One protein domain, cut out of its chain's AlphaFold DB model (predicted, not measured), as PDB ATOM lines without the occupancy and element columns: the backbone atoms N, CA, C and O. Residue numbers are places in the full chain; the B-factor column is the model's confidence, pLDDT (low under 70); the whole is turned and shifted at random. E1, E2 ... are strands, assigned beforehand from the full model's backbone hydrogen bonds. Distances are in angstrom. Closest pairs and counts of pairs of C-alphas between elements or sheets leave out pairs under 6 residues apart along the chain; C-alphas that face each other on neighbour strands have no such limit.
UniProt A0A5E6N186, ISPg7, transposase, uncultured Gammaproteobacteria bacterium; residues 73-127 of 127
ATOM      1  N   ASN A  73     -26.363  17.669  34.005       81.06
ATOM      2  CA  ASN A  73     -25.381  17.689  35.105       81.06
ATOM      3  C   ASN A  73     -25.373  16.399  35.938       81.06
ATOM      4  O   ASN A  73     -25.587  16.409  37.149       81.06
ATOM      5  N   LYS A  74     -25.172  15.265  35.260       84.75
ATOM      6  CA  LYS A  74     -25.178  13.967  35.927       84.75
ATOM      7  C   LYS A  74     -23.913  13.741  36.736       84.75
ATOM      8  O   LYS A  74     -22.818  14.012  36.258       84.75
ATOM      9  N   ILE A  75     -24.086  13.133  37.901       87.19
ATOM     10  CA  ILE A  75     -22.991  12.650  38.738       87.19
ATOM     11  C   ILE A  75     -22.561  11.286  38.194       87.19
ATOM     12  O   ILE A  75     -23.331  10.319  38.245       87.19
ATOM     13  N   TYR A  76     -21.344  11.222  37.654       82.06
ATOM     14  CA  TYR A  76     -20.775  10.008  37.059       82.06
ATOM     15  C   TYR A  76     -19.944   9.188  38.047       82.06
ATOM     16  O   TYR A  76     -19.917   7.958  37.942       82.06
ATOM     17  N   SER A  77     -19.339   9.855  39.028       83.50
ATOM     18  CA  SER A  77     -18.477   9.258  40.045       83.50
ATOM     19  C   SER A  77     -18.945   9.664  41.439       83.50
ATOM     20  O   SER A  77     -19.247  10.824  41.689       83.50
ATOM     21  N   LEU A  78     -19.001   8.699  42.362       85.94
ATOM     22  CA  LEU A  78     -19.323   8.979  43.767       85.94
ATOM     23  C   LEU A  78     -18.162   9.651  44.509       85.94
ATOM     24  O   LEU A  78     -18.400  10.383  45.456       85.94
ATOM     25  N   HIS A  79     -16.926   9.369  44.096       83.81
ATOM     26  CA  HIS A  79     -15.716   9.881  44.744       83.81
ATOM     27  C   HIS A  79     -15.265  11.234  44.187       83.81
ATOM     28  O   HIS A  79     -14.558  11.960  44.869       83.81
ATOM     29  N   GLU A  80     -15.681  11.566  42.964       81.94
ATOM     30  CA  GLU A  80     -15.275  12.777  42.250       81.94
ATOM     31  C   GLU A  80     -16.506  13.368  41.543       81.94
ATOM     32  O   GLU A  80     -16.754  13.072  40.370       81.94
ATOM     33  N   PRO A  81     -17.352  14.127  42.261       81.25
ATOM     34  CA  PRO A  81     -18.625  14.615  41.728       81.25
ATOM     35  C   PRO A  81     -18.463  15.661  40.618       81.25
ATOM     36  O   PRO A  81     -19.347  15.767  39.767       81.25
ATOM     37  N   ASP A  82     -17.341  16.382  40.598       80.06
ATOM     38  CA  ASP A  82     -17.051  17.452  39.631       80.06
ATOM     39  C   ASP A  82     -16.574  16.916  38.272       80.06
ATOM     40  O   ASP A  82     -16.521  17.633  37.272       80.06
ATOM     41  N   VAL A  83     -16.254  15.621  38.205       81.94
ATOM     42  CA  VAL A  83     -15.781  14.972  36.986       81.94
ATOM     43  C   VAL A  83     -16.938  14.726  36.020       81.94
ATOM     44  O   VAL A  83     -17.947  14.093  36.349       81.94
ATOM     45  N   TYR A  84     -16.755  15.159  34.774       79.94
ATOM     46  CA  TYR A  84     -17.729  14.961  33.707       79.94
ATOM     47  C   TYR A  84     -17.211  14.011  32.626       79.94
ATOM     48  O   TYR A  84     -16.022  13.711  32.511       79.94
ATOM     49  N   VAL A  85     -18.146  13.511  31.817       79.06
ATOM     50  CA  VAL A  85     -17.832  12.688  30.646       79.06
ATOM     51  C   VAL A  85     -17.478  13.600  29.479       79.06
ATOM     52  O   VAL A  85     -18.344  14.312  28.971       79.06
ATOM     53  N   ILE A  86     -16.226  13.536  29.032       77.31
ATOM     54  CA  ILE A  86     -15.732  14.297  27.876       77.31
ATOM     55  C   ILE A  86     -16.141  13.589  26.585       77.31
ATOM     56  O   ILE A  86     -16.686  14.200  25.667       77.31
ATOM     57  N   ALA A  87     -15.921  12.276  26.527       67.94
ATOM     58  CA  ALA A  87     -16.166  11.505  25.325       67.94
ATOM     59  C   ALA A  87     -16.712  10.114  25.635       67.94
ATOM     60  O   ALA A  87     -16.223   9.382  26.500       67.94
ATOM     61  N   LYS A  88     -17.703   9.710  24.832       65.88
ATOM     62  CA  LYS A  88     -17.942   8.293  24.553       65.88
ATOM     63  C   LYS A  88     -18.481   8.095  23.145       65.88
ATOM     64  O   LYS A  88     -19.680   7.927  22.938       65.88
ATOM     65  N   GLY A  89     -17.577   8.128  22.170       65.25
ATOM     66  CA  GLY A  89     -17.940   8.023  20.755       65.25
ATOM     67  C   GLY A  89     -18.469   6.641  20.352       65.25
ATOM     68  O   GLY A  89     -19.438   6.545  19.606       65.25
ATOM     69  N   LYS A  90     -17.862   5.552  20.850       69.69
ATOM     70  CA  LYS A  90     -18.183   4.170  20.437       69.69
ATOM     71  C   LYS A  90     -18.447   3.263  21.636       69.69
ATOM     72  O   LYS A  90     -17.910   3.472  22.717       69.69
ATOM     73  N   ASP A  91     -19.268   2.231  21.438       62.19
ATOM     74  CA  ASP A  91     -19.725   1.357  22.530       62.19
ATOM     75  C   ASP A  91     -18.592   0.548  23.180       62.19
ATOM     76  O   ASP A  91     -18.591   0.359  24.393       62.19
ATOM     77  N   HIS A  92     -17.604   0.138  22.378       70.62
ATOM     78  CA  HIS A  92     -16.421  -0.599  22.831       70.62
ATOM     79  C   HIS A  92     -15.323   0.301  23.418       70.62
ATOM     80  O   HIS A  92     -14.342  -0.213  23.951       70.62
ATOM     81  N   LYS A  93     -15.442   1.631  23.298       74.88
ATOM     82  CA  LYS A  93     -14.476   2.568  23.878       74.88
ATOM     83  C   LYS A  93     -14.861   2.869  25.322       74.88
ATOM     84  O   LYS A  93     -16.044   2.976  25.664       74.88
ATOM     85  N   GLN A  94     -13.841   2.956  26.169       72.50
ATOM     86  CA  GLN A  94     -14.018   3.365  27.553       72.50
ATOM     87  C   GLN A  94     -14.485   4.825  27.594       72.50
ATOM     88  O   GLN A  94     -14.258   5.585  26.656       72.50
ATOM     89  N   TYR A  95     -15.220   5.172  28.647       75.38
ATOM     90  CA  TYR A  95     -15.569   6.562  28.900       75.38
ATOM     91  C   TYR A  95     -14.314   7.304  29.342       75.38
ATOM     92  O   TYR A  95     -13.599   6.809  30.213       75.38
ATOM     93  N   GLU A  96     -14.093   8.478  28.764       78.38
ATOM     94  CA  GLU A  96     -13.083   9.412  29.245       78.38
ATOM     95  C   GLU A  96     -13.744  10.394  30.201       78.38
ATOM     96  O   GLU A  96     -14.749  11.042  29.876       78.38
ATOM     97  N   TYR A  97     -13.177  10.449  31.397       79.81
ATOM     98  CA  TYR A  97     -13.622  11.279  32.495       79.81
ATOM     99  C   TYR A  97     -12.557  12.339  32.745       79.81
ATOM    100  O   TYR A  97     -11.370  12.017  32.763       79.81
ATOM    101  N   GLY A  98     -12.965  13.588  32.929       78.19
ATOM    102  CA  GLY A  98     -12.028  14.650  33.266       78.19
ATOM    103  C   GLY A  98     -12.722  15.876  33.825       78.19
ATOM    104  O   GLY A  98     -13.951  15.976  33.797       78.19
ATOM    105  N   ASN A  99     -11.906  16.793  34.340       82.75
ATOM    106  CA  ASN A  99     -12.351  18.100  34.787       82.75
ATOM    107  C   ASN A  99     -11.805  19.208  33.876       82.75
ATOM    108  O   ASN A  99     -10.761  19.049  33.236       82.75
ATOM    109  N   LYS A 100     -12.502  20.343  33.829       81.88
ATOM    110  CA  LYS A 100     -12.078  21.506  33.060       81.88
ATOM    111  C   LYS A 100     -11.013  22.254  33.854       81.88
ATOM    112  O   LYS A 100     -11.247  22.690  34.980       81.88
ATOM    113  N   VAL A 101      -9.852  22.438  33.238       85.31
ATOM    114  CA  VAL A 101      -8.714  23.129  33.847       85.31
ATOM    115  C   VAL A 101      -8.285  24.315  32.990       85.31
ATOM    116  O   VAL A 101      -8.349  24.249  31.763       85.31
ATOM    117  N   SER A 102      -7.851  25.393  33.641       87.12
ATOM    118  CA  SER A 102      -7.112  26.477  32.992       87.12
ATOM    119  C   SER A 102      -5.649  26.361  33.379       87.12
ATOM    120  O   SER A 102      -5.326  26.172  34.552       87.12
ATOM    121  N   ILE A 103      -4.776  26.480  32.387       90.56
ATOM    122  CA  ILE A 103      -3.327  26.424  32.555       90.56
ATOM    123  C   ILE A 103      -2.780  27.759  32.062       90.56
ATOM    124  O   ILE A 103      -3.134  28.202  30.970       90.56
ATOM    125  N   VAL A 104      -1.939  28.399  32.870       90.19
ATOM    126  CA  VAL A 104      -1.226  29.621  32.493       90.19
ATOM    127  C   VAL A 104       0.228  29.255  32.252       90.19
ATOM    128  O   VAL A 104       0.904  28.762  33.158       90.19
ATOM    129  N   SER A 105       0.703  29.497  31.032       92.44
ATOM    130  CA  SER A 105       2.100  29.315  30.653       92.44
ATOM    131  C   SER A 105       2.749  30.638  30.259       92.44
ATOM    132  O   SER A 105       2.094  31.574  29.797       92.44
ATOM    133  N   THR A 106       4.060  30.719  30.458       88.94
ATOM    134  CA  THR A 106       4.885  31.812  29.929       88.94
ATOM    135  C   THR A 106       4.914  31.756  28.405       88.94
ATOM    136  O   THR A 106       5.004  30.678  27.817       88.94
ATOM    137  N   LYS A 107       4.847  32.932  27.771       82.38
ATOM    138  CA  LYS A 107       4.681  33.089  26.320       82.38
ATOM    139  C   LYS A 107       5.774  32.395  25.501       82.38
ATOM    140  O   LYS A 107       5.460  31.760  24.501       82.38
ATOM    141  N   ASP A 108       7.028  32.510  25.935       84.12
ATOM    142  CA  ASP A 108       8.179  32.162  25.091       84.12
ATOM    143  C   ASP A 108       8.819  30.810  25.455       84.12
ATOM    144  O   ASP A 108       9.456  30.182  24.616       84.12
ATOM    145  N   THR A 109       8.633  30.328  26.690       85.38
ATOM    146  CA  THR A 109       9.269  29.096  27.197       85.38
ATOM    147  C   THR A 109       8.280  27.979  27.535       85.38
ATOM    148  O   THR A 109       8.708  26.884  27.895       85.38
ATOM    149  N   ASN A 110       6.965  28.221  27.417       82.25
ATOM    150  CA  ASN A 110       5.897  27.277  27.781       82.25
ATOM    151  C   ASN A 110       5.989  26.731  29.222       82.25
ATOM    152  O   ASN A 110       5.411  25.688  29.531       82.25
ATOM    153  N   ILE A 111       6.671  27.435  30.131       89.62
ATOM    154  CA  ILE A 111       6.741  27.033  31.538       89.62
ATOM    155  C   ILE A 111       5.383  27.307  32.178       89.62
ATOM    156  O   ILE A 111       4.872  28.427  32.106       89.62
ATOM    157  N   ILE A 112       4.804  26.282  32.806       91.44
ATOM    158  CA  ILE A 112       3.529  26.375  33.521       91.44
ATOM    159  C   ILE A 112       3.751  27.161  34.815       91.44
ATOM    160  O   ILE A 112       4.493  26.725  35.691       91.44
ATOM    161  N   VAL A 113       3.095  28.314  34.927       91.56
ATOM    162  CA  VAL A 113       3.199  29.222  36.082       91.56
ATOM    163  C   VAL A 113       2.010  29.052  37.028       91.56
ATOM    164  O   VAL A 113       2.093  29.379  38.207       91.56
ATOM    165  N   GLY A 114       0.895  28.513  36.529       89.44
ATOM    166  CA  GLY A 114      -0.289  28.264  37.340       89.44
ATOM    167  C   GLY A 114      -1.263  27.298  36.683       89.44
ATOM    168  O   GLY A 114      -1.387  27.244  35.457       89.44
ATOM    169  N   VAL A 115      -1.971  26.545  37.522       91.06
ATOM    170  CA  VAL A 115      -3.043  25.631  37.121       91.06
ATOM    171  C   VAL A 115      -4.240  25.872  38.032       91.06
ATOM    172  O   VAL A 115      -4.088  25.931  39.250       91.06
ATOM    173  N   ALA A 116      -5.425  25.998  37.440       87.69
ATOM    174  CA  ALA A 116      -6.682  26.145  38.163       87.69
ATOM    175  C   ALA A 116      -7.704  25.106  37.684       87.69
ATOM    176  O   ALA A 116      -7.970  24.975  36.485       87.69
ATOM    177  N   SER A 117      -8.286  24.382  38.638       82.56
ATOM    178  CA  SER A 117      -9.392  23.446  38.425       82.56
ATOM    179  C   SER A 117     -10.724  24.184  38.552       82.56
ATOM    180  O   SER A 117     -10.872  25.024  39.438       82.56
ATOM    181  N   HIS A 118     -11.682  23.896  37.670       80.00
ATOM    182  CA  HIS A 118     -13.005  24.522  37.697       80.00
ATOM    183  C   HIS A 118     -14.063  23.490  38.059       80.00
ATOM    184  O   HIS A 118     -14.329  22.584  37.279       80.00
ATOM    185  N   ASP A 119     -14.725  23.673  39.197       67.00
ATOM    186  CA  ASP A 119     -15.764  22.740  39.663       67.00
ATOM    187  C   ASP A 119     -17.103  22.954  38.931       67.00
ATOM    188  O   ASP A 119     -17.990  22.104  38.916       67.00
ATOM    189  N   LYS A 120     -17.275  24.123  38.296       60.25
ATOM    190  CA  LYS A 120     -18.498  24.501  37.577       60.25
ATOM    191  C   LYS A 120     -18.253  24.626  36.083       60.25
ATOM    192  O   LYS A 120     -17.372  25.356  35.627       60.25
ATOM    193  N   ILE A 121     -19.147  24.010  35.313       53.59
ATOM    194  CA  ILE A 121     -19.306  24.280  33.887       53.59
ATOM    195  C   ILE A 121     -19.889  25.693  33.759       53.59
ATOM    196  O   ILE A 121     -21.105  25.877  33.696       53.59
ATOM    197  N   PHE A 122     -19.032  26.712  33.711       43.97
ATOM    198  CA  PHE A 122     -19.417  27.962  33.070       43.97
ATOM    199  C   PHE A 122     -19.661  27.628  31.594       43.97
ATOM    200  O   PHE A 122     -18.726  27.518  30.798       43.97
ATOM    201  N   MET A 123     -20.931  27.434  31.234       36.84
ATOM    202  CA  MET A 123     -21.405  27.803  29.905       36.84
ATOM    203  C   MET A 123     -21.217  29.315  29.842       36.84
ATOM    204  O   MET A 123     -22.113  30.071  30.207       36.84
ATOM    205  N   THR A 124     -20.010  29.762  29.496       35.00
ATOM    206  CA  THR A 124     -19.789  31.140  29.071       35.00
ATOM    207  C   THR A 124     -20.829  31.407  27.996       35.00
ATOM    208  O   THR A 124     -20.812  30.751  26.951       35.00
ATOM    209  N   GLN A 125     -21.783  32.294  28.301       30.23
ATOM    210  CA  GLN A 125     -22.611  32.905  27.275       30.23
ATOM    211  C   GLN A 125     -21.636  33.405  26.217       30.23
ATOM    212  O   GLN A 125     -20.693  34.135  26.516       30.23
ATOM    213  N   LYS A 126     -21.798  32.860  25.017       33.34
ATOM    214  CA  LYS A 126     -21.079  33.274  23.826       33.34
ATOM    215  C   LYS A 126     -21.347  34.778  23.678       33.34
ATOM    216  O   LYS A 126     -22.514  35.144  23.548       33.34
ATOM    217  N   LEU A 127     -20.307  35.604  23.801       32.84
ATOM    218  CA  LEU A 127     -20.303  36.942  23.210       32.84
ATOM    219  C   LEU A 127     -20.263  36.790  21.687       32.84
ATOM    220  O   LEU A 127     -19.611  35.822  21.221       32.84
TER     221      LEU A 127
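Overview. This is residues 73 to 127 of the 127 residues of the protein "ISPg7, transposase" of uncultured Gammaproteobacteria bacterium (UniProt A0A5E6N186). Look for little regular structure: a longer hairpin, E3 and E4, and a smaller one, E1 and E2, joined where E2 runs on into E3 at 63 degrees. Residues 89 to 94 stick out. The 55 printed residues, all strand by class with 20 in named elements, have E1 to E4 in chain order, in two antiparallel sheets. The whole is only just loose, close to extended: radius of gyration of the C-alphas 14.8 A, spans 42 by 28 by 27 A.

Along the chain. Find C-alpha 100 at (-12.078, 21.506, 33.060); E3 runs 16.4 A to residue 105. E4, residues 112 to 118, runs 17.2 A to (-13.005, 24.522, 37.697). E1 is residues 84 to 87, E2 96 to 98.

Arrangement. Within hydrogen-bond range, find N 102 and O 116 of E3 and E4, 2.9 A, and N 86 and O 96 of E1 and E2, 3.0 A. E2 and E3 meet only through their tight link; E1 is apart from E3.

Size, cuts and confidence. C-alphas 91 and 108 are farthest apart, 41.6 A. The printed part has no cut and no long link; pLDDT is under 70 at residues 87 to 91 and 119 to 127.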